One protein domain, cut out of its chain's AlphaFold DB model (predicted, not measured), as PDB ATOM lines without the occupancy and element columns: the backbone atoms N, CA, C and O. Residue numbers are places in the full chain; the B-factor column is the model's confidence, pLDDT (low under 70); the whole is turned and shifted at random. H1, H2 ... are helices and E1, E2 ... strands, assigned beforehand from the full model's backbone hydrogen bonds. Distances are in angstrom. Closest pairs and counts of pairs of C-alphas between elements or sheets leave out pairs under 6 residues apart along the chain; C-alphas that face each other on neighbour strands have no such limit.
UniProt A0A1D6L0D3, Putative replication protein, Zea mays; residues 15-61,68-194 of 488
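AT A GLANCE: This is residues 15 to 61 and 68 to 194 of the 488 residues of the protein "Putative replication protein" of Zea mays (UniProt A0A1D6L0D3). A small three-stranded sheet with H2 packed on one face and a helical hairpin of H4 and the longer H5 stand at two sides of the domain, with short H3 and long loops between them. H1 makes a corner with H2, and residues 135 to 140 and 187 to 194 stick out. The printed part has 174 residues, with five named helices and three named strands in the order H1 H2 E1 E2 E3 H3 H4 H5; the sheet, E2 E1 E3, is antiparallel. The class is mostly helix, with 79 residues, under half, in named elements. It is only just compact, close to loose, with a radius of gyration of the C-alphas of 18.3 A and spans of 55 by 43 by 32 A.

IN THESE COORDINATES: The strands are E1, residues 49 to 53, 12.7 A, E2, residues 73 to 77, 13.0 A, and E3, residues 89 to 91. The helices are H1, residues 15 to 27, 18.4 A, from C-alpha 15 at (10.548, 35.038, -4.342); H2, residues 29 to 44, 22.6 A; H3, residues 108 to 112; H4, residues 146 to 153; and H5, residues 169 to 192, 34.5 A, to C-alpha 192 at (56.254, 50.045, -13.841).

HOW THE PARTS SIT: Inner strand E1 pairs with E2 (N 50 and O 76, 2.9 A) and E3 (N 51 and O 89, 3.2 A). H2 is on the sheet, two layers with helix on one face, at a height of 9.2 A, over E1 and along the strands at 11 degrees on the local plane; the closest C-alphas of H2 and E1 are Ala 37 and Leu 51, 7.2 A. H1 and H2 only just touch, only at the corner, with 3 pairs of C-alphas within 8 A, closest Asp 25 and Val 31, 6.0 A, about perpendicular at 87 degrees. H3 is close to but not clearly touching H2 and H5. H4 and H5 touch as a helical hairpin, a shallow tilt of 24 degrees, opposite ways; their closest C-alphas are Met 146 and Ile 182, 6.1 A. In H1 to H5 every O i to N i+4 pair is within hydrogen-bond range.

THE WHOLE: The C-alphas farthest apart, Glu 15 and Gly 136, are 57.3 A apart. Residues 62 to 67 are not printed; C-alphas 61 and 68 are 14.1 A apart across the cut. The links E2 to E3, E3 to H3, H3 to H4 and H4 to H5 are long. The model's pLDDT is under 70 in residues 44 to 61, 68 to 100 and 132 to 140.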
ATOM      1  N   GLU A  15      11.032  33.989  -5.236       92.77
ATOM      2  CA  GLU A  15      10.548  35.038  -4.342       92.77
ATOM      3  C   GLU A  15      11.708  35.756  -3.649       92.77
ATOM      4  O   GLU A  15      11.749  36.988  -3.611       92.77
ATOM      5  N   VAL A  16      12.709  35.007  -3.181       90.52
ATOM      6  CA  VAL A  16      13.929  35.588  -2.600       90.52
ATOM      7  C   VAL A  16      14.682  36.403  -3.650       90.52
ATOM      8  O   VAL A  16      15.087  37.532  -3.376       90.52
ATOM      9  N   ALA A  17      14.817  35.879  -4.871       89.57
ATOM     10  CA  ALA A  17      15.453  36.594  -5.973       89.57
ATOM     11  C   ALA A  17      14.728  37.913  -6.294       89.57
ATOM     12  O   ALA A  17      15.374  38.950  -6.454       89.57
ATOM     13  N   ARG A  18      13.388  37.905  -6.319       92.05
ATOM     14  CA  ARG A  18      12.562  39.104  -6.524       92.05
ATOM     15  C   ARG A  18      12.753  40.133  -5.406       92.05
ATOM     16  O   ARG A  18      12.881  41.323  -5.687       92.05
ATOM     17  N   LEU A  19      12.791  39.698  -4.146       93.53
ATOM     18  CA  LEU A  19      13.020  40.581  -2.997       93.53
ATOM     19  C   LEU A  19      14.422  41.204  -3.018       93.53
ATOM     20  O   LEU A  19      14.557  42.404  -2.776       93.53
ATOM     21  N   LEU A  20      15.451  40.419  -3.354       91.31
ATOM     22  CA  LEU A  20      16.819  40.914  -3.514       91.31
ATOM     23  C   LEU A  20      16.923  41.918  -4.662       91.31
ATOM     24  O   LEU A  20      17.564  42.953  -4.503       91.31
ATOM     25  N   LEU A  21      16.255  41.653  -5.788       90.80
ATOM     26  CA  LEU A  21      16.233  42.572  -6.921       90.80
ATOM     27  C   LEU A  21      15.581  43.909  -6.544       90.80
ATOM     28  O   LEU A  21      16.177  44.955  -6.774       90.80
ATOM     29  N   ASN A  22      14.431  43.879  -5.865       92.35
ATOM     30  CA  ASN A  22      13.766  45.091  -5.375       92.35
ATOM     31  C   ASN A  22      14.636  45.885  -4.387       92.35
ATOM     32  O   ASN A  22      14.623  47.115  -4.390       92.35
ATOM     33  N   MET A  23      15.381  45.193  -3.520       93.22
ATOM     34  CA  MET A  23      16.321  45.823  -2.591       93.22
ATOM     35  C   MET A  23      17.457  46.521  -3.347       93.22
ATOM     36  O   MET A  23      17.760  47.680  -3.059       93.22
ATOM     37  N   LEU A  24      18.033  45.848  -4.346       91.64
ATOM     38  CA  LEU A  24      19.097  46.392  -5.184       91.64
ATOM     39  C   LEU A  24      18.622  47.582  -6.023       91.64
ATOM     40  O   LEU A  24      19.295  48.608  -6.029       91.64
ATOM     41  N   ASP A  25      17.455  47.489  -6.665       89.07
ATOM     42  CA  ASP A  25      16.882  48.586  -7.454       89.07
ATOM     43  C   ASP A  25      16.589  49.820  -6.569       89.07
ATOM     44  O   ASP A  25      16.724  50.958  -7.016       89.07
ATOM     45  N   LYS A  26      16.245  49.621  -5.288       90.12
ATOM     46  CA  LYS A  26      15.958  50.713  -4.344       90.12
ATOM     47  C   LYS A  26      17.207  51.379  -3.761       90.12
ATOM     48  O   LYS A  26      17.190  52.584  -3.506       90.12
ATOM     49  N   HIS A  27      18.250  50.607  -3.459       88.30
ATOM     50  CA  HIS A  27      19.379  51.082  -2.650       88.30
ATOM     51  C   HIS A  27      20.697  51.200  -3.416       88.30
ATOM     52  O   HIS A  27      21.531  52.033  -3.053       88.30
ATOM     53  N   ASN A  28      20.896  50.410  -4.470       86.90
ATOM     54  CA  ASN A  28      22.167  50.354  -5.170       86.90
ATOM     55  C   ASN A  28      22.213  51.363  -6.326       86.90
ATOM     56  O   ASN A  28      21.599  51.182  -7.379       86.90
ATOM     57  N   LYS A  29      23.021  52.413  -6.165       81.82
ATOM     58  CA  LYS A  29      23.189  53.465  -7.182       81.82
ATOM     59  C   LYS A  29      23.809  52.948  -8.488       81.82
ATOM     60  O   LYS A  29      23.546  53.508  -9.553       81.82
ATOM     61  N   LEU A  30      24.625  51.890  -8.422       82.64
ATOM     62  CA  LEU A  30      25.208  51.265  -9.613       82.64
ATOM     63  C   LEU A  30      24.123  50.558 -10.421       82.64
ATOM     64  O   LEU A  30      24.093  50.688 -11.638       82.64
ATOM     65  N   VAL A  31      23.192  49.872  -9.754       85.85
ATOM     66  CA  VAL A  31      22.079  49.196 -10.431       85.85
ATOM     67  C   VAL A  31      21.210  50.211 -11.162       85.85
ATOM     68  O   VAL A  31      20.996  50.041 -12.355       85.85
ATOM     69  N   ALA A  32      20.827  51.316 -10.515       84.80
ATOM     70  CA  ALA A  32      20.088  52.399 -11.173       84.80
ATOM     71  C   ALA A  32      20.809  52.933 -12.428       84.80
ATOM     72  O   ALA A  32      20.187  53.168 -13.458       84.80
ATOM     73  N   THR A  33      22.138  53.044 -12.369       80.30
ATOM     74  CA  THR A  33      22.969  53.462 -13.505       80.30
ATOM     75  C   THR A  33      22.921  52.457 -14.663       80.30
ATOM     76  O   THR A  33      22.757  52.846 -15.816       80.30
ATOM     77  N   PHE A  34      23.056  51.159 -14.378       81.37
ATOM     78  CA  PHE A  34      22.965  50.117 -15.406       81.37
ATOM     79  C   PHE A  34      21.548  49.975 -15.970       81.37
ATOM     80  O   PHE A  34      21.403  49.678 -17.153       81.37
ATOM     81  N   ARG A  35      20.511  50.200 -15.153       85.26
ATOM     82  CA  ARG A  35      19.113  50.249 -15.605       85.26
ATOM     83  C   ARG A  35      18.904  51.396 -16.584       85.26
ATOM     84  O   ARG A  35      18.431  51.140 -17.681       85.26
ATOM     85  N   PHE A  36      19.367  52.596 -16.236       81.84
ATOM     86  CA  PHE A  36      19.317  53.758 -17.120       81.84
ATOM     87  C   PHE A  36      20.083  53.519 -18.431       81.84
ATOM     88  O   PHE A  36      19.572  53.790 -19.511       81.84
ATOM     89  N   ALA A  37      21.283  52.927 -18.361       77.52
ATOM     90  CA  ALA A  37      22.045  52.571 -19.559       77.52
ATOM     91  C   ALA A  37      21.332  51.532 -20.435       77.52
ATOM     92  O   ALA A  37      21.410  51.608 -21.658       77.52
ATOM     93  N   LYS A  38      20.632  50.575 -19.820       81.02
ATOM     94  CA  LYS A  38      19.819  49.594 -20.537       81.02
ATOM     95  C   LYS A  38      18.609  50.248 -21.209       81.02
ATOM     96  O   LYS A  38      18.391  49.997 -22.383       81.02
ATOM     97  N   GLU A  39      17.853  51.074 -20.486       82.24
ATOM     98  CA  GLU A  39      16.695  51.801 -21.029       82.24
ATOM     99  C   GLU A  39      17.109  52.663 -22.227       82.24
ATOM    100  O   GLU A  39      16.484  52.595 -23.279       82.24
ATOM    101  N   HIS A  40      18.235  53.371 -22.121       75.77
ATOM    102  CA  HIS A  40      18.760  54.176 -23.221       75.77
ATOM    103  C   HIS A  40      19.192  53.338 -24.440       75.77
ATOM    104  O   HIS A  40      18.981  53.747 -25.578       75.77
ATOM    105  N   LEU A  41      19.768  52.148 -24.220       74.58
ATOM    106  CA  LEU A  41      20.078  51.194 -25.296       74.58
ATOM    107  C   LEU A  41      18.813  50.637 -25.966       74.58
ATOM    108  O   LEU A  41      18.825  50.394 -27.172       74.58
ATOM    109  N   ASP A  42      17.737  50.435 -25.201       77.80
ATOM    110  CA  ASP A  42      16.444  49.992 -25.728       77.80
ATOM    111  C   ASP A  42      15.763  51.116 -26.557       77.80
ATOM    112  O   ASP A  42      15.070  50.817 -27.531       77.80
ATOM    113  N   GLU A  43      15.981  52.396 -26.213       77.45
ATOM    114  CA  GLU A  43      15.413  53.577 -26.893       77.45
ATOM    115  C   GLU A  43      16.150  53.990 -28.185       77.45
ATOM    116  O   GLU A  43      15.507  54.226 -29.209       77.45
ATOM    117  N   GLU A  44      17.485  54.094 -28.160       69.11
ATOM    118  CA  GLU A  44      18.294  54.663 -29.260       69.11
ATOM    119  C   GLU A  44      18.694  53.642 -30.351       69.11
ATOM    120  O   GLU A  44      19.272  54.009 -31.381       69.11
ATOM    121  N   GLY A  45      18.384  52.352 -30.163       65.19
ATOM    122  CA  GLY A  45      18.808  51.274 -31.065       65.19
ATOM    123  C   GLY A  45      20.306  50.951 -30.950       65.19
ATOM    124  O   GLY A  45      20.953  51.347 -29.987       65.19
ATOM    125  N   ASP A  46      20.871  50.210 -31.917       62.79
ATOM    126  CA  ASP A  46      22.245  49.644 -31.926       62.79
ATOM    127  C   ASP A  46      23.404  50.694 -31.946       62.79
ATOM    128  O   ASP A  46      24.410  50.535 -32.644       62.79
ATOM    129  N   GLN A  47      23.308  51.793 -31.195       64.83
ATOM    130  CA  GLN A  47      24.364  52.792 -31.036       64.83
ATOM    131  C   GLN A  47      25.442  52.343 -30.036       64.83
ATOM    132  O   GLN A  47      25.212  51.568 -29.105       64.83
ATOM    133  N   LYS A  48      26.667  52.855 -30.218       60.92
ATOM    134  CA  LYS A  48      27.768  52.643 -29.268       60.92
ATOM    135  C   LYS A  48      27.570  53.543 -28.050       60.92
ATOM    136  O   LYS A  48      27.755  54.758 -28.141       60.92
ATOM    137  N   VAL A  49      27.259  52.924 -26.916       63.96
ATOM    138  CA  VAL A  49      27.075  53.599 -25.633       63.96
ATOM    139  C   VAL A  49      28.258  53.288 -24.712       63.96
ATOM    140  O   VAL A  49      28.587  52.134 -24.442       63.96
ATOM    141  N   MET A  50      28.933  54.321 -24.216       63.58
ATOM    142  CA  MET A  50      29.991  54.176 -23.216       63.58
ATOM    143  C   MET A  50      29.436  54.522 -21.837       63.58
ATOM    144  O   MET A  50      29.061  55.669 -21.599       63.58
ATOM    145  N   LEU A  51      29.445  53.554 -20.912       68.38
ATOM    146  CA  LEU A  51      29.152  53.811 -19.505       68.38
ATOM    147  C   LEU A  51      30.444  54.122 -18.746       68.38
ATOM    148  O   LEU A  51      31.219  53.247 -18.350       68.38
ATOM    149  N   ARG A  52      30.680  55.402 -18.498       65.68
ATOM    150  CA  ARG A  52      31.864  55.838 -17.773       65.68
ATOM    151  C   ARG A  52      31.569  55.940 -16.290       65.68
ATOM    152  O   ARG A  52      30.910  56.884 -15.882       65.68
ATOM    153  N   LEU A  53      32.107  55.029 -15.482       67.51
ATOM    154  CA  LEU A  53      32.094  55.170 -14.024       67.51
ATOM    155  C   LEU A  53      33.154  56.198 -13.595       67.51
ATOM    156  O   LEU A  53      34.334  56.077 -13.929       67.51
ATOM    157  N   LEU A  54      32.738  57.235 -12.872       61.84
ATOM    158  CA  LEU A  54      33.621  58.309 -12.422       61.84
ATOM    159  C   LEU A  54      34.360  57.891 -11.138       61.84
ATOM    160  O   LEU A  54      33.836  57.961 -10.025       61.84
ATOM    161  N   GLY A  55      35.613  57.457 -11.296       56.87
ATOM    162  CA  GLY A  55      36.527  57.125 -10.199       56.87
ATOM    163  C   GLY A  55      37.495  58.261  -9.837       56.87
ATOM    164  O   GLY A  55      38.009  58.963 -10.706       56.87
ATOM    165  N   CYS A  56      37.810  58.416  -8.544       53.86
ATOM    166  CA  CYS A  56      38.918  59.267  -8.090       53.86
ATOM    167  C   CYS A  56      40.236  58.487  -8.193       53.86
ATOM    168  O   CYS A  56      40.562  57.711  -7.298       53.86
ATOM    169  N   ASN A  57      40.990  58.690  -9.277       53.23
ATOM    170  CA  ASN A  57      42.271  58.000  -9.500       53.23
ATOM    171  C   ASN A  57      43.506  58.881  -9.255       53.23
ATOM    172  O   ASN A  57      44.636  58.407  -9.383       53.23
ATOM    173  N   THR A  58      43.333  60.156  -8.905       53.48
ATOM    174  CA  THR A  58      44.452  61.056  -8.605       53.48
ATOM    175  C   THR A  58      44.786  61.040  -7.116       53.48
ATOM    176  O   THR A  58      43.906  61.136  -6.272       53.48
ATOM    177  N   ARG A  59      46.086  60.972  -6.785       53.36
ATOM    178  CA  ARG A  59      46.588  61.223  -5.416       53.36
ATOM    179  C   ARG A  59      46.338  62.660  -4.955       53.36
ATOM    180  O   ARG A  59      46.338  62.921  -3.754       53.36
ATOM    181  N   HIS A  60      46.200  63.579  -5.912       45.02
ATOM    182  CA  HIS A  60      45.862  64.965  -5.644       45.02
ATOM    183  C   HIS A  60      44.503  65.011  -4.969       45.02
ATOM    184  O   HIS A  60      43.558  64.376  -5.444       45.02
ATOM    185  N   ASP A  61      44.474  65.726  -3.846       40.13
ATOM    186  CA  ASP A  61      43.280  66.018  -3.079       40.13
ATOM    187  C   ASP A  61      42.109  66.307  -4.005       40.13
ATOM    188  O   ASP A  61      42.246  67.035  -4.992       40.13
ATOM    189  N   ALA A  68      29.224  67.850  -5.115       44.37
ATOM    190  CA  ALA A  68      29.246  66.687  -4.233       44.37
ATOM    191  C   ALA A  68      27.991  65.783  -4.229       44.37
ATOM    192  O   ALA A  68      27.877  64.933  -3.353       44.37
ATOM    193  N   ASN A  69      27.064  65.916  -5.181       37.19
ATOM    194  CA  ASN A  69      25.867  65.077  -5.263       37.19
ATOM    195  C   ASN A  69      25.494  64.795  -6.723       37.19
ATOM    196  O   ASN A  69      25.037  65.691  -7.418       37.19
ATOM    197  N   GLY A  70      25.601  63.526  -7.127       46.04
ATOM    198  CA  GLY A  70      24.851  62.972  -8.259       46.04
ATOM    199  C   GLY A  70      25.566  62.984  -9.607       46.04
ATOM    200  O   GLY A  70      25.323  63.870 -10.402       46.04
ATOM    201  N   GLU A  71      26.412  61.976  -9.842       50.91
ATOM    202  CA  GLU A  71      26.588  61.238 -11.110       50.91
ATOM    203  C   GLU A  71      27.797  60.311 -10.910       50.91
ATOM    204  O   GLU A  71      28.952  60.699 -11.040       50.91
ATOM    205  N   LEU A  72      27.552  59.070 -10.472       56.74
ATOM    206  CA  LEU A  72      28.609  58.049 -10.381       56.74
ATOM    207  C   LEU A  72      29.033  57.561 -11.765       56.74
ATOM    208  O   LEU A  72      30.087  56.935 -11.896       56.74
ATOM    209  N   ALA A  73      28.215  57.835 -12.779       60.41
ATOM    210  CA  ALA A  73      28.500  57.466 -14.137       60.41
ATOM    211  C   ALA A  73      27.908  58.450 -15.138       60.41
ATOM    212  O   ALA A  73      26.807  58.951 -14.927       60.41
ATOM    213  N   ALA A  74      28.624  58.656 -16.236       61.78
ATOM    214  CA  ALA A  74      28.142  59.382 -17.398       61.78
ATOM    215  C   ALA A  74      27.959  58.404 -18.561       61.78
ATOM    216  O   ALA A  74      28.808  57.535 -18.785       61.78
ATOM    217  N   ILE A  75      26.866  58.559 -19.304       63.05
ATOM    218  CA  ILE A  75      26.659  57.866 -20.572       63.05
ATOM    219  C   ILE A  75      27.168  58.771 -21.691       63.05
ATOM    220  O   ILE A  75      26.683  59.886 -21.860       63.05
ATOM    221  N   ILE A  76      28.164  58.303 -22.442       66.33
ATOM    222  CA  ILE A  76      28.704  59.014 -23.603       66.33
ATOM    223  C   ILE A  76      28.256  58.267 -24.859       66.33
ATOM    224  O   ILE A  76      28.570  57.088 -25.028       66.33
ATOM    225  N   VAL A  77      27.524  58.959 -25.731       61.70
ATOM    226  CA  VAL A  77      27.051  58.446 -27.024       61.70
ATOM    227  C   VAL A  77      28.011  58.916 -28.122       61.70
ATOM    228  O   VAL A  77      28.268  60.115 -28.240       61.70
ATOM    229  N   GLY A  78      28.566  57.988 -28.912       64.14
ATOM    230  CA  GLY A  78      29.430  58.295 -30.067       64.14
ATOM    231  C   GLY A  78      30.845  57.692 -30.037       64.14
ATOM    232  O   GLY A  78      31.189  56.880 -29.173       64.14
ATOM    233  N   ASP A  79      31.677  58.078 -31.015       60.66
ATOM    234  CA  ASP A  79      33.036  57.551 -31.227       60.66
ATOM    235  C   ASP A  79      34.009  57.987 -30.118       60.66
ATOM    236  O   ASP A  79      34.732  58.980 -30.207       60.66
ATOM    237  N   CYS A  80      34.054  57.206 -29.043       54.83
ATOM    238  CA  CYS A  80      34.987  57.429 -27.951       54.83
ATOM    239  C   CYS A  80      36.351  56.798 -28.271       54.83
ATOM    240  O   CYS A  80      36.486  55.571 -28.333       54.83
ATOM    241  N   LEU A  81      37.393  57.621 -28.431       54.37
ATOM    242  CA  LEU A  81      38.768  57.142 -28.602       54.37
ATOM    243  C   LEU A  81      39.197  56.304 -27.389       54.37
ATOM    244  O   LEU A  81      39.346  56.806 -26.274       54.37
ATOM    245  N   SER A  82      39.433  55.009 -27.613       50.90
ATOM    246  CA  SER A  82      39.737  54.043 -26.551       50.90
ATOM    247  C   SER A  82      41.031  54.344 -25.783       50.90
ATOM    248  O   SER A  82      41.162  53.889 -24.646       50.90
ATOM    249  N   SER A  83      41.955  55.104 -26.383       53.05
ATOM    250  CA  SER A  83      43.275  55.442 -25.840       53.05
ATOM    251  C   SER A  83      43.239  56.466 -24.704       53.05
ATOM    252  O   SER A  83      44.175  56.517 -23.910       53.05
ATOM    253  N   GLN A  84      42.172  57.263 -24.599       50.21
ATOM    254  CA  GLN A  84      42.046  58.292 -23.561       50.21
ATOM    255  C   GLN A  84      41.561  57.725 -22.216       50.21
ATOM    256  O   GLN A  84      41.763  58.354 -21.177       50.21
ATOM    257  N   TYR A  85      40.962  56.527 -22.210       51.47
ATOM    258  CA  TYR A  85      40.182  56.033 -21.073       51.47
ATOM    259  C   TYR A  85      40.587  54.610 -20.655       51.47
ATOM    260  O   TYR A  85      40.218  53.615 -21.287       51.47
ATOM    261  N   LYS A  86      41.364  54.515 -19.565       54.12
ATOM    262  CA  LYS A  86      41.971  53.264 -19.064       54.12
ATOM    263  C   LYS A  86      41.026  52.406 -18.202       54.12
ATOM    264  O   LYS A  86      41.330  51.236 -17.987       54.12
ATOM    265  N   TYR A  87      39.917  52.957 -17.694       55.29
ATOM    266  CA  TYR A  87      39.177  52.385 -16.554       55.29
ATOM    267  C   TYR A  87      37.641  52.403 -16.690       55.29
ATOM    268  O   TYR A  87      36.947  52.468 -15.679       55.29
ATOM    269  N   ASP A  88      37.119  52.315 -17.916       56.96
ATOM    270  CA  ASP A  88      35.691  52.512 -18.212       56.96
ATOM    271  C   ASP A  88      34.978  51.195 -18.579       56.96
ATOM    272  O   ASP A  88      35.578  50.305 -19.193       56.96
ATOM    273  N   VAL A  89      33.686  51.085 -18.240       59.52
ATOM    274  CA  VAL A  89      32.827  49.946 -18.605       59.52
ATOM    275  C   VAL A  89      32.146  50.249 -19.941       59.52
ATOM    276  O   VAL A  89      31.233  51.062 -20.028       59.52
ATOM    277  N   LEU A  90      32.568  49.585 -21.014       56.03
ATOM    278  CA  LEU A  90      31.843  49.672 -22.284       56.03
ATOM    279  C   LEU A  90      30.663  48.698 -22.282       56.03
ATOM    280  O   LEU A  90      30.867  47.501 -22.075       56.03
ATOM    281  N   VAL A  91      29.456  49.202 -22.547       58.06
ATOM    282  CA  VAL A  91      28.254  48.385 -22.742       58.06
ATOM    283  C   VAL A  91      27.924  48.409 -24.235       58.06
ATOM    284  O   VAL A  91      27.518  49.433 -24.770       58.06
ATOM    285  N   HIS A  92      28.145  47.291 -24.926       58.86
ATOM    286  CA  HIS A  92      27.856  47.164 -26.357       58.86
ATOM    287  C   HIS A  92      26.575  46.360 -26.573       58.86
ATOM    288  O   HIS A  92      26.402  45.321 -25.939       58.86
ATOM    289  N   ALA A  93      25.736  46.783 -27.522       54.02
ATOM    290  CA  ALA A  93      24.556  46.019 -27.911       54.02
ATOM    291  C   ALA A  93      24.923  44.678 -28.579       54.02
ATOM    292  O   ALA A  93      24.294  43.669 -28.266       54.02
ATOM    293  N   ARG A  94      25.931  44.630 -29.478       52.08
ATOM    294  CA  ARG A  94      26.209  43.400 -30.261       52.08
ATOM    295  C   ARG A  94      27.660  43.056 -30.639       52.08
ATOM    296  O   ARG A  94      27.923  41.872 -30.807       52.08
ATOM    297  N   GLU A  95      28.613  43.993 -30.754       49.80
ATOM    298  CA  GLU A  95      29.910  43.662 -31.410       49.80
ATOM    299  C   GLU A  95      31.202  44.120 -30.707       49.80
ATOM    300  O   GLU A  95      32.299  43.872 -31.205       49.80
ATOM    301  N   GLY A  96      31.130  44.753 -29.537       55.24
ATOM    302  CA  GLY A  96      32.334  45.187 -28.824       55.24
ATOM    303  C   GLY A  96      32.644  44.325 -27.606       55.24
ATOM    304  O   GLY A  96      31.778  44.069 -26.770       55.24
ATOM    305  N   GLY A  97      33.900  43.893 -27.481       57.08
ATOM    306  CA  GLY A  97      34.371  43.173 -26.300       57.08
ATOM    307  C   GLY A  97      34.190  43.981 -25.008       57.08
ATOM    308  O   GLY A  97      34.265  45.214 -25.004       57.08
ATOM    309  N   LEU A  98      33.968  43.274 -23.900       59.09
ATOM    310  CA  LEU A  98      33.939  43.849 -22.553       59.09
ATOM    311  C   LEU A  98      35.311  44.458 -22.218       59.09
ATOM    312  O   LEU A  98      36.345  43.816 -22.407       59.09
ATOM    313  N   LYS A  99      35.329  45.692 -21.698       61.52
ATOM    314  CA  LYS A  99      36.552  46.314 -21.168       61.52
ATOM    315  C   LYS A  99      36.753  45.988 -19.691       61.52
ATOM    316  O   LYS A  99      35.805  45.863 -18.922       61.52
ATOM    317  N   HIS A 100      38.022  45.887 -19.307       64.41
ATOM    318  CA  HIS A 100      38.444  45.580 -17.947       64.41
ATOM    319  C   HIS A 100      38.301  46.801 -17.022       64.41
ATOM    320  O   HIS A 100      38.947  47.829 -17.234       64.41
ATOM    321  N   VAL A 101      37.512  46.665 -15.953       71.83
ATOM    322  CA  VAL A 101      37.498  47.624 -14.839       71.83
ATOM    323  C   VAL A 101      38.761  47.416 -14.018       71.83
ATOM    324  O   VAL A 101      39.054  46.304 -13.593       71.83
ATOM    325  N   SER A 102      39.531  48.472 -13.766       75.47
ATOM    326  CA  SER A 102      40.715  48.325 -12.918       75.47
ATOM    327  C   SER A 102      40.351  48.054 -11.470       75.47
ATOM    328  O   SER A 102      39.455  48.684 -10.915       75.47
ATOM    329  N   CYS A 103      41.164  47.216 -10.833       74.68
ATOM    330  CA  CYS A 103      41.168  46.994  -9.392       74.68
ATOM    331  C   CYS A 103      41.407  48.259  -8.543       74.68
ATOM    332  O   CYS A 103      41.217  48.223  -7.332       74.68
ATOM    333  N   LEU A 104      41.838  49.372  -9.150       77.57
ATOM    334  CA  LEU A 104      42.005  50.670  -8.486       77.57
ATOM    335  C   LEU A 104      40.732  51.528  -8.517       77.57
ATOM    336  O   LEU A 104      40.711  52.595  -7.904       77.57
ATOM    337  N   HIS A 105      39.702  51.104  -9.254       79.53
ATOM    338  CA  HIS A 105      38.441  51.826  -9.318       79.53
ATOM    339  C   HIS A 105      37.648  51.608  -8.014       79.53
ATOM    340  O   HIS A 105      37.448  50.459  -7.618       79.53
ATOM    341  N   PRO A 106      37.109  52.669  -7.381       82.02
ATOM    342  CA  PRO A 106      36.403  52.557  -6.102       82.02
ATOM    343  C   PRO A 106      35.217  51.585  -6.148       82.02
ATOM    344  O   PRO A 106      34.946  50.894  -5.176       82.02
ATOM    345  N   SER A 107      34.513  51.478  -7.273       82.93
ATOM    346  CA  SER A 107      33.372  50.559  -7.409       82.93
ATOM    347  C   SER A 107      33.757  49.120  -7.781       82.93
ATOM    348  O   SER A 107      32.858  48.308  -7.950       82.93
ATOM    349  N   TYR A 108      35.045  48.779  -7.931       84.86
ATOM    350  CA  TYR A 108      35.483  47.471  -8.446       84.86
ATOM    351  C   TYR A 108      34.864  46.286  -7.681       84.86
ATOM    352  O   TYR A 108      34.206  45.441  -8.284       84.86
ATOM    353  N   MET A 109      34.992  46.273  -6.349       87.54
ATOM    354  CA  MET A 109      34.435  45.202  -5.510       87.54
ATOM    355  C   MET A 109      32.903  45.209  -5.498       87.54
ATOM    356  O   MET A 109      32.285  44.152  -5.567       87.54
ATOM    357  N   ALA A 110      32.281  46.390  -5.464       86.82
ATOM    358  CA  ALA A 110      30.826  46.523  -5.451       86.82
ATOM    359  C   ALA A 110      30.165  46.068  -6.766       86.82
ATOM    360  O   ALA A 110      29.046  45.562  -6.742       86.82
ATOM    361  N   LEU A 111      30.859  46.211  -7.903       85.32
ATOM    362  CA  LEU A 111      30.402  45.715  -9.207       85.32
ATOM    363  C   LEU A 111      30.427  44.186  -9.286       85.32
ATOM    364  O   LEU A 111      29.551  43.596  -9.910       85.32
ATOM    365  N   GLN A 112      31.424  43.550  -8.667       86.23
ATOM    366  CA  GLN A 112      31.552  42.089  -8.644       86.23
ATOM    367  C   GLN A 112      30.642  41.449  -7.589       86.23
ATOM    368  O   GLN A 112      30.042  40.406  -7.833       86.23
ATOM    369  N   TYR A 113      30.498  42.097  -6.432       90.54
ATOM    370  CA  TYR A 113      29.823  41.556  -5.257       90.54
ATOM    371  C   TYR A 113      28.621  42.410  -4.833       90.54
ATOM    372  O   TYR A 113      28.539  42.881  -3.699       90.54
ATOM    373  N   LEU A 114      27.650  42.574  -5.736       87.48
ATOM    374  CA  LEU A 114      26.436  43.382  -5.524       87.48
ATOM    375  C   LEU A 114      25.670  43.025  -4.237       87.48
ATOM    376  O   LEU A 114      25.162  43.913  -3.558       87.48
ATOM    377  N   LEU A 115      25.601  41.735  -3.886       88.18
ATOM    378  CA  LEU A 115      24.909  41.259  -2.680       88.18
ATOM    379  C   LEU A 115      25.678  41.544  -1.383       88.18
ATOM    380  O   LEU A 115      25.058  41.682  -0.332       88.18
ATOM    381  N   LEU A 116      27.010  41.629  -1.450       89.50
ATOM    382  CA  LEU A 116      27.844  41.975  -0.297       89.50
ATOM    383  C   LEU A 116      27.927  43.491  -0.085       89.50
ATOM    384  O   LEU A 116      28.142  43.940   1.036       89.50
ATOM    385  N   PHE A 117      27.734  44.270  -1.153       89.47
ATOM    386  CA  PHE A 117      27.742  45.734  -1.147       89.47
ATOM    387  C   PHE A 117      26.400  46.286  -1.662       89.47
ATOM    388  O   PHE A 117      26.357  46.917  -2.725       89.47
ATOM    389  N   PRO A 118      25.287  46.075  -0.930       86.88
ATOM    390  CA  PRO A 118      23.943  46.425  -1.396       86.88
ATOM    391  C   PRO A 118      23.769  47.923  -1.676       86.88
ATOM    392  O   PRO A 118      22.973  48.298  -2.532       86.88
ATOM    393  N   TYR A 119      24.538  48.787  -1.011       86.13
ATOM    394  CA  TYR A 119      24.501  50.238  -1.213       86.13
ATOM    395  C   TYR A 119      25.451  50.737  -2.313       86.13
ATOM    396  O   TYR A 119      25.460  51.929  -2.628       86.13
ATOM    397  N   GLY A 120      26.242  49.847  -2.923       79.87
ATOM    398  CA  GLY A 120      27.283  50.233  -3.875       79.87
ATOM    399  C   GLY A 120      28.434  50.992  -3.208       79.87
ATOM    400  O   GLY A 120      28.934  51.967  -3.773       79.87
ATOM    401  N   ASP A 121      28.815  50.576  -1.995       83.35
ATOM    402  CA  ASP A 121      29.848  51.235  -1.195       83.35
ATOM    403  C   ASP A 121      31.172  51.361  -1.954       83.35
ATOM    404  O   ASP A 121      31.577  50.488  -2.730       83.35
ATOM    405  N   ARG A 122      31.868  52.479  -1.726       82.35
ATOM    406  CA  ARG A 122      33.166  52.730  -2.354       82.35
ATOM    407  C   ARG A 122      34.222  51.857  -1.682       82.35
ATOM    408  O   ARG A 122      34.524  52.027  -0.505       82.35
ATOM    409  N   GLY A 123      34.806  50.959  -2.460       85.49
ATOM    410  CA  GLY A 123      36.009  50.223  -2.111       85.49
ATOM    411  C   GLY A 123      37.274  51.071  -2.244       85.49
ATOM    412  O   GLY A 123      37.245  52.304  -2.313       85.49
ATOM    413  N   TYR A 124      38.411  50.381  -2.291       85.88
ATOM    414  CA  TYR A 124      39.721  51.013  -2.368       85.88
ATOM    415  C   TYR A 124      39.883  51.870  -3.630       85.88
ATOM    416  O   TYR A 124      39.549  51.452  -4.736       85.88
ATOM    417  N   HIS A 125      40.476  53.049  -3.460       83.56
ATOM    418  CA  HIS A 125      40.959  53.890  -4.548       83.56
ATOM    419  C   HIS A 125      42.232  54.627  -4.121       83.56
ATOM    420  O   HIS A 125      42.575  54.703  -2.939       83.56
ATOM    421  N   LEU A 126      42.953  55.190  -5.089       79.94
ATOM    422  CA  LEU A 126      44.131  56.006  -4.801       79.94
ATOM    423  C   LEU A 126      43.719  57.335  -4.144       79.94
ATOM    424  O   LEU A 126      42.698  57.914  -4.500       79.94
ATOM    425  N   GLY A 127      44.532  57.833  -3.207       78.76
ATOM    426  CA  GLY A 127      44.314  59.139  -2.568       78.76
ATOM    427  C   GLY A 127      43.675  59.097  -1.176       78.76
ATOM    428  O   GLY A 127      43.560  60.143  -0.546       78.76
ATOM    429  N   ILE A 128      43.325  57.917  -0.649       82.41
ATOM    430  CA  ILE A 128      42.874  57.775   0.746       82.41
ATOM    431  C   ILE A 128      44.024  58.178   1.677       82.41
ATOM    432  O   ILE A 128      45.058  57.512   1.698       82.41
ATOM    433  N   LYS A 129      43.869  59.274   2.424       83.07
ATOM    434  CA  LYS A 129      44.873  59.768   3.380       83.07
ATOM    435  C   LYS A 129      44.760  59.052   4.725       83.07
ATOM    436  O   LYS A 129      43.668  58.652   5.121       83.07
ATOM    437  N   TYR A 130      45.874  58.932   5.445       82.53
ATOM    438  CA  TYR A 130      45.810  58.544   6.856       82.53
ATOM    439  C   TYR A 130      45.213  59.669   7.700       82.53
ATOM    440  O   TYR A 130      45.471  60.853   7.468       82.53
ATOM    441  N   THR A 131      44.463  59.290   8.730       74.74
ATOM    442  CA  THR A 131      44.052  60.206   9.791       74.74
ATOM    443  C   THR A 131      45.307  60.648  10.553       74.74
ATOM    444  O   THR A 131      46.077  59.796  10.992       74.74
ATOM    445  N   ASN A 132      45.512  61.961  10.714       68.38
ATOM    446  CA  ASN A 132      46.627  62.596  11.447       68.38
ATOM    447  C   ASN A 132      47.973  62.775  10.711       68.38
ATOM    448  O   ASN A 132      49.005  62.904  11.367       68.38
ATOM    449  N   VAL A 133      48.011  62.854   9.375       61.89
ATOM    450  CA  VAL A 133      49.226  63.343   8.690       61.89
ATOM    451  C   VAL A 133      49.321  64.858   8.888       61.89
ATOM    452  O   VAL A 133      48.639  65.615   8.200       61.89
ATOM    453  N   GLY A 134      50.151  65.306   9.832       60.11
ATOM    454  CA  GLY A 134      50.552  66.711   9.899       60.11
ATOM    455  C   GLY A 134      51.245  67.111   8.594       60.11
ATOM    456  O   GLY A 134      52.056  66.349   8.068       60.11
ATOM    457  N   GLU A 135      50.933  68.291   8.055       63.52
ATOM    458  CA  GLU A 135      51.433  68.747   6.743       63.52
ATOM    459  C   GLU A 135      52.974  68.740   6.628       63.52
ATOM    460  O   GLU A 135      53.506  68.651   5.521       63.52
ATOM    461  N   GLY A 136      53.686  68.773   7.762       62.06
ATOM    462  CA  GLY A 136      55.145  68.868   7.841       62.06
ATOM    463  C   GLY A 136      55.938  67.556   7.820       62.06
ATOM    464  O   GLY A 136      57.160  67.622   7.707       62.06
ATOM    465  N   ASP A 137      55.313  66.377   7.915       60.42
ATOM    466  CA  ASP A 137      56.072  65.121   8.013       60.42
ATOM    467  C   ASP A 137      56.355  64.528   6.617       60.42
ATOM    468  O   ASP A 137      55.520  63.864   5.993       60.42
ATOM    469  N   VAL A 138      57.529  64.846   6.061       64.54
ATOM    470  CA  VAL A 138      57.926  64.457   4.691       64.54
ATOM    471  C   VAL A 138      58.269  62.964   4.602       64.54
ATOM    472  O   VAL A 138      58.164  62.370   3.529       64.54
ATOM    473  N   THR A 139      58.651  62.340   5.719       66.89
ATOM    474  CA  THR A 139      59.188  60.971   5.750       66.89
ATOM    475  C   THR A 139      58.134  59.878   5.898       66.89
ATOM    476  O   THR A 139      58.425  58.709   5.646       66.89
ATOM    477  N   CYS A 140      56.904  60.232   6.269       67.60
ATOM    478  CA  CYS A 140      55.848  59.263   6.532       67.60
ATOM    479  C   CYS A 140      54.963  59.031   5.300       67.60
ATOM    480  O   CYS A 140      54.659  59.937   4.519       67.60
ATOM    481  N   ARG A 141      54.522  57.781   5.114       77.74
ATOM    482  CA  ARG A 141      53.572  57.424   4.054       77.74
ATOM    483  C   ARG A 141      52.284  58.234   4.250       77.74
ATOM    484  O   ARG A 141      51.669  58.162   5.304       77.74
ATOM    485  N   LYS A 142      51.864  58.979   3.220       80.33
ATOM    486  CA  LYS A 142      50.696  59.883   3.289       80.33
ATOM    487  C   LYS A 142      49.364  59.221   2.930       80.33
ATOM    488  O   LYS A 142      48.313  59.713   3.330       80.33
ATOM    489  N   TYR A 143      49.414  58.120   2.181       84.21
ATOM    490  CA  TYR A 143      48.239  57.452   1.627       84.21
ATOM    491  C   TYR A 143      48.166  55.988   2.050       84.21
ATOM    492  O   TYR A 143      49.187  55.297   2.059       84.21
ATOM    493  N   VAL A 144      46.951  55.527   2.328       87.27
ATOM    494  CA  VAL A 144      46.621  54.146   2.678       87.27
ATOM    495  C   VAL A 144      46.885  53.230   1.484       87.27
ATOM    496  O   VAL A 144      46.527  53.540   0.349       87.27
ATOM    497  N   THR A 145      47.510  52.084   1.738       88.11
ATOM    498  CA  THR A 145      47.701  51.031   0.733       88.11
ATOM    499  C   THR A 145      46.480  50.125   0.629       88.11
ATOM    500  O   THR A 145      45.719  49.967   1.581       88.11
ATOM    501  N   MET A 146      46.322  49.453  -0.515       88.60
ATOM    502  CA  MET A 146      45.231  48.495  -0.726       88.60
ATOM    503  C   MET A 146      45.209  47.393   0.344       88.60
ATOM    504  O   MET A 146      44.143  47.042   0.839       88.60
ATOM    505  N   LEU A 147      46.383  46.907   0.764       90.49
ATOM    506  CA  LEU A 147      46.499  45.905   1.825       90.49
ATOM    507  C   LEU A 147      45.980  46.424   3.172       90.49
ATOM    508  O   LEU A 147      45.256  45.715   3.862       90.49
ATOM    509  N   GLU A 148      46.330  47.652   3.554       91.48
ATOM    510  CA  GLU A 148      45.851  48.259   4.803       91.48
ATOM    511  C   GLU A 148      44.348  48.536   4.751       91.48
ATOM    512  O   GLU A 148      43.649  48.275   5.729       91.48
ATOM    513  N   PHE A 149      43.844  49.001   3.603       91.32
ATOM    514  CA  PHE A 149      42.414  49.188   3.378       91.32
ATOM    515  C   PHE A 149      41.658  47.871   3.562       91.32
ATOM    516  O   PHE A 149      40.727  47.812   4.364       91.32
ATOM    517  N   VAL A 150      42.081  46.805   2.873       90.97
ATOM    518  CA  VAL A 150      41.436  45.490   2.973       90.97
ATOM    519  C   VAL A 150      41.556  44.947   4.392       90.97
ATOM    520  O   VAL A 150      40.553  44.512   4.933       90.97
ATOM    521  N   ARG A 151      42.717  45.061   5.051       90.89
ATOM    522  CA  ARG A 151      42.904  44.615   6.443       90.89
ATOM    523  C   ARG A 151      41.969  45.323   7.423       90.89
ATOM    524  O   ARG A 151      41.472  44.697   8.354       90.89
ATOM    525  N   HIS A 152      41.750  46.623   7.237       90.95
ATOM    526  CA  HIS A 152      40.825  47.396   8.063       90.95
ATOM    527  C   HIS A 152      39.367  46.977   7.833       90.95
ATOM    528  O   HIS A 152      38.602  46.848   8.790       90.95
ATOM    529  N   HIS A 153      38.976  46.753   6.577       89.36
ATOM    530  CA  HIS A 153      37.606  46.367   6.235       89.36
ATOM    531  C   HIS A 153      37.324  44.898   6.547       89.36
ATOM    532  O   HIS A 153      36.221  44.584   6.963       89.36
ATOM    533  N   SER A 154      38.315  44.012   6.455       89.05
ATOM    534  CA  SER A 154      38.200  42.594   6.809       89.05
ATOM    535  C   SER A 154      38.347  42.325   8.309       89.05
ATOM    536  O   SER A 154      38.335  41.173   8.736       89.05
ATOM    537  N   HIS A 155      38.563  43.361   9.124       89.67
ATOM    538  CA  HIS A 155      38.679  43.201  10.567       89.67
ATOM    539  C   HIS A 155      37.318  42.837  11.173       89.67
ATOM    540  O   HIS A 155      36.326  43.530  10.945       89.67
ATOM    541  N   TYR A 156      37.284  41.774  11.978       86.12
ATOM    542  CA  TYR A 156      36.089  41.391  12.725       86.12
ATOM    543  C   TYR A 156      35.736  42.461  13.767       86.12
ATOM    544  O   TYR A 156      36.602  42.919  14.517       86.12
ATOM    545  N   ARG A 157      34.472  42.872  13.804       87.16
ATOM    546  CA  ARG A 157      33.924  43.807  14.789       87.16
ATOM    547  C   ARG A 157      32.640  43.185  15.328       87.16
ATOM    548  O   ARG A 157      31.761  42.827  14.551       87.16
ATOM    549  N   LEU A 158      32.570  43.003  16.646       83.00
ATOM    550  CA  LEU A 158      31.433  42.349  17.292       83.00
ATOM    551  C   LEU A 158      30.147  43.145  17.026       83.00
ATOM    552  O   LEU A 158      30.134  44.360  17.211       83.00
ATOM    553  N   ASN A 159      29.072  42.452  16.643       82.01
ATOM    554  CA  ASN A 159      27.766  43.029  16.297       82.01
ATOM    555  C   ASN A 159      27.757  43.978  15.081       82.01
ATOM    556  O   ASN A 159      26.761  44.668  14.864       82.01
ATOM    557  N   GLU A 160      28.818  44.009  14.270       85.68
ATOM    558  CA  GLU A 160      28.839  44.751  13.008       85.68
ATOM    559  C   GLU A 160      28.910  43.775  11.823       85.68
ATOM    560  O   GLU A 160      29.863  42.994  11.726       85.68
ATOM    561  N   PRO A 161      27.934  43.801  10.895       82.99
ATOM    562  CA  PRO A 161      27.969  42.929   9.731       82.99
ATOM    563  C   PRO A 161      29.157  43.297   8.841       82.99
ATOM    564  O   PRO A 161      29.310  44.442   8.420       82.99
ATOM    565  N   ASN A 162      29.989  42.305   8.525       88.21
ATOM    566  CA  ASN A 162      31.164  42.489   7.687       88.21
ATOM    567  C   ASN A 162      31.099  41.578   6.441       88.21
ATOM    568  O   ASN A 162      31.123  40.348   6.578       88.21
ATOM    569  N   PRO A 163      31.081  42.151   5.219       86.70
ATOM    570  CA  PRO A 163      31.157  41.423   3.949       86.70
ATOM    571  C   PRO A 163      32.246  40.351   3.868       86.70
ATOM    572  O   PRO A 163      32.060  39.331   3.206       86.70
ATOM    573  N   PHE A 164      33.373  40.554   4.553       86.08
ATOM    574  CA  PHE A 164      34.518  39.644   4.542       86.08
ATOM    575  C   PHE A 164      34.397  38.468   5.518       86.08
ATOM    576  O   PHE A 164      35.191  37.538   5.416       86.08
ATOM    577  N   THR A 165      33.439  38.479   6.454       84.82
ATOM    578  CA  THR A 165      33.332  37.433   7.492       84.82
ATOM    579  C   THR A 165      31.931  36.845   7.664       84.82
ATOM    580  O   THR A 165      31.802  35.761   8.222       84.82
ATOM    581  N   CYS A 166      30.869  37.524   7.222       79.14
ATOM    582  CA  CYS A 166      29.491  37.155   7.574       79.14
ATOM    583  C   CYS A 166      28.736  36.323   6.521       79.14
ATOM    584  O   CYS A 166      27.649  35.839   6.818       79.14
ATOM    585  N   TYR A 167      29.284  36.116   5.317       84.55
ATOM    586  CA  TYR A 167      28.583  35.486   4.181       84.55
ATOM    587  C   TYR A 167      29.216  34.156   3.729       84.55
ATOM    588  O   TYR A 167      29.059  33.730   2.581       84.55
ATOM    589  N   GLY A 168      29.960  33.497   4.624       84.85
ATOM    590  CA  GLY A 168      30.546  32.169   4.423       84.85
ATOM    591  C   GLY A 168      31.357  32.033   3.137       84.85
ATOM    592  O   GLY A 168      32.323  32.763   2.914       84.85
ATOM    593  N   ARG A 169      30.977  31.098   2.256       85.70
ATOM    594  CA  ARG A 169      31.696  30.852   0.989       85.70
ATOM    595  C   ARG A 169      31.821  32.095   0.100       85.70
ATOM    596  O   ARG A 169      32.861  32.260  -0.532       85.70
ATOM    597  N   LEU A 170      30.810  32.968   0.072       88.07
ATOM    598  CA  LEU A 170      30.848  34.198  -0.725       88.07
ATOM    599  C   LEU A 170      31.836  35.218  -0.133       88.07
ATOM    600  O   LEU A 170      32.582  35.851  -0.876       88.07
ATOM    601  N   SER A 171      31.913  35.309   1.200       88.78
ATOM    602  CA  SER A 171      32.948  36.092   1.893       88.78
ATOM    603  C   SER A 171      34.355  35.565   1.614       88.78
ATOM    604  O   SER A 171      35.266  36.353   1.366       88.78
ATOM    605  N   ASN A 172      34.539  34.242   1.600       87.87
ATOM    606  CA  ASN A 172      35.823  33.634   1.248       87.87
ATOM    607  C   ASN A 172      36.235  33.983  -0.192       87.87
ATOM    608  O   ASN A 172      37.404  34.276  -0.434       87.87
ATOM    609  N   GLN A 173      35.289  33.993  -1.137       88.87
ATOM    610  CA  GLN A 173      35.557  34.406  -2.516       88.87
ATOM    611  C   GLN A 173      35.978  35.881  -2.580       88.87
ATOM    612  O   GLN A 173      37.022  36.189  -3.152       88.87
ATOM    613  N   LEU A 174      35.243  36.770  -1.896       90.13
ATOM    614  CA  LEU A 174      35.605  38.185  -1.783       90.13
ATOM    615  C   LEU A 174      37.018  38.366  -1.200       90.13
ATOM    616  O   LEU A 174      37.778  39.203  -1.680       90.13
ATOM    617  N   ALA A 175      37.389  37.592  -0.177       89.00
ATOM    618  CA  ALA A 175      38.714  37.667   0.437       89.00
ATOM    619  C   ALA A 175      39.839  37.247  -0.530       89.00
ATOM    620  O   ALA A 175      40.881  37.904  -0.582       89.00
ATOM    621  N   VAL A 176      39.624  36.186  -1.317       88.51
ATOM    622  CA  VAL A 176      40.573  35.720  -2.345       88.51
ATOM    623  C   VAL A 176      40.713  36.746  -3.467       88.51
ATOM    624  O   VAL A 176      41.834  37.075  -3.862       88.51
ATOM    625  N   ASP A 177      39.604  37.308  -3.938       89.65
ATOM    626  CA  ASP A 177      39.620  38.334  -4.982       89.65
ATOM    627  C   ASP A 177      40.295  39.617  -4.490       89.65
ATOM    628  O   ASP A 177      41.132  40.193  -5.188       89.65
ATOM    629  N   ALA A 178      40.023  40.033  -3.250       89.72
ATOM    630  CA  ALA A 178      40.703  41.160  -2.622       89.72
ATOM    631  C   ALA A 178      42.220  40.941  -2.547       89.72
ATOM    632  O   ALA A 178      42.983  41.826  -2.942       89.72
ATOM    633  N   TYR A 179      42.680  39.761  -2.125       88.90
ATOM    634  CA  TYR A 179      44.111  39.454  -2.119       88.90
ATOM    635  C   TYR A 179      44.713  39.448  -3.532       88.90
ATOM    636  O   TYR A 179      45.776  40.031  -3.747       88.90
ATOM    637  N   SER A 180      43.996  38.897  -4.514       87.94
ATOM    638  CA  SER A 180      44.422  38.880  -5.919       87.94
ATOM    639  C   SER A 180      44.594  40.295  -6.479       87.94
ATOM    640  O   SER A 180      45.557  40.576  -7.190       87.94
ATOM    641  N   THR A 181      43.709  41.232  -6.115       87.41
ATOM    642  CA  THR A 181      43.867  42.644  -6.507       87.41
ATOM    643  C   THR A 181      45.076  43.318  -5.858       87.41
ATOM    644  O   THR A 181      45.743  44.125  -6.514       87.41
ATOM    645  N   ILE A 182      45.389  42.977  -4.602       88.79
ATOM    646  CA  ILE A 182      46.568  43.486  -3.890       88.79
ATOM    647  C   ILE A 182      47.840  42.990  -4.575       88.79
ATOM    648  O   ILE A 182      48.730  43.791  -4.860       88.79
ATOM    649  N   GLU A 183      47.906  41.694  -4.867       85.82
ATOM    650  CA  GLU A 183      49.043  41.074  -5.540       85.82
ATOM    651  C   GLU A 183      49.230  41.646  -6.951       85.82
ATOM    652  O   GLU A 183      50.317  42.113  -7.284       85.82
ATOM    653  N   ALA A 184      48.158  41.743  -7.743       84.82
ATOM    654  CA  ALA A 184      48.199  42.354  -9.072       84.82
ATOM    655  C   ALA A 184      48.692  43.811  -9.034       84.82
ATOM    656  O   ALA A 184      49.492  44.224  -9.873       84.82
ATOM    657  N   SER A 185      48.259  44.592  -8.039       84.11
ATOM    658  CA  SER A 185      48.715  45.972  -7.832       84.11
ATOM    659  C   SER A 185      50.212  46.045  -7.495       84.11
ATOM    660  O   SER A 185      50.934  46.886  -8.034       84.11
ATOM    661  N   GLN A 186      50.707  45.135  -6.650       83.91
ATOM    662  CA  GLN A 186      52.133  45.035  -6.320       83.91
ATOM    663  C   GLN A 186      52.974  44.612  -7.529       83.91
ATOM    664  O   GLN A 186      54.030  45.194  -7.775       83.91
ATOM    665  N   LEU A 187      52.494  43.649  -8.316       83.95
ATOM    666  CA  LEU A 187      53.150  43.203  -9.544       83.95
ATOM    667  C   LEU A 187      53.217  44.326 -10.578       83.95
ATOM    668  O   LEU A 187      54.280  44.578 -11.144       83.95
ATOM    669  N   GLN A 188      52.115  45.054 -10.778       82.17
ATOM    670  CA  GLN A 188      52.091  46.201 -11.682       82.17
ATOM    671  C   GLN A 188      53.099  47.270 -11.248       82.17
ATOM    672  O   GLN A 188      53.821  47.809 -12.081       82.17
ATOM    673  N   PHE A 189      53.211  47.534  -9.944       82.92
ATOM    674  CA  PHE A 189      54.210  48.459  -9.412       82.92
ATOM    675  C   PHE A 189      55.650  48.024  -9.729       82.92
ATOM    676  O   PHE A 189      56.482  48.869 -10.058       82.92
ATOM    677  N   ILE A 190      55.944  46.723  -9.655       79.94
ATOM    678  CA  ILE A 190      57.262  46.165  -9.998       79.94
ATOM    679  C   ILE A 190      57.539  46.337 -11.496       79.94
ATOM    680  O   ILE A 190      58.609  46.819 -11.863       79.94
ATOM    681  N   VAL A 191      56.560  46.024 -12.351       80.17
ATOM    682  CA  VAL A 191      56.652  46.218 -13.808       80.17
ATOM    683  C   VAL A 191      56.924  47.688 -14.147       80.17
ATOM    684  O   VAL A 191      57.845  47.987 -14.907       80.17
ATOM    685  N   ASP A 192      56.164  48.610 -13.553       80.97
ATOM    686  CA  ASP A 192      56.254  50.045 -13.841       80.97
ATOM    687  C   ASP A 192      57.604  50.639 -13.402       80.97
ATOM    688  O   ASP A 192      58.152  51.519 -14.071       80.97
ATOM    689  N   ARG A 193      58.172  50.139 -12.296       78.70
ATOM    690  CA  ARG A 193      59.458  50.596 -11.741       78.70
ATOM    691  C   ARG A 193      60.658  49.760 -12.156       78.70
ATOM    692  O   ARG A 193      61.756  49.984 -11.648       78.70
ATOM    693  N   GLN A 194      60.505  48.852 -13.115       72.12
ATOM    694  CA  GLN A 194      61.592  47.975 -13.548       72.12
ATOM    695  C   GLN A 194      62.851  48.751 -13.979       72.12
ATOM    696  O   GLN A 194      63.963  48.274 -13.778       72.12
TER     697      GLN A 194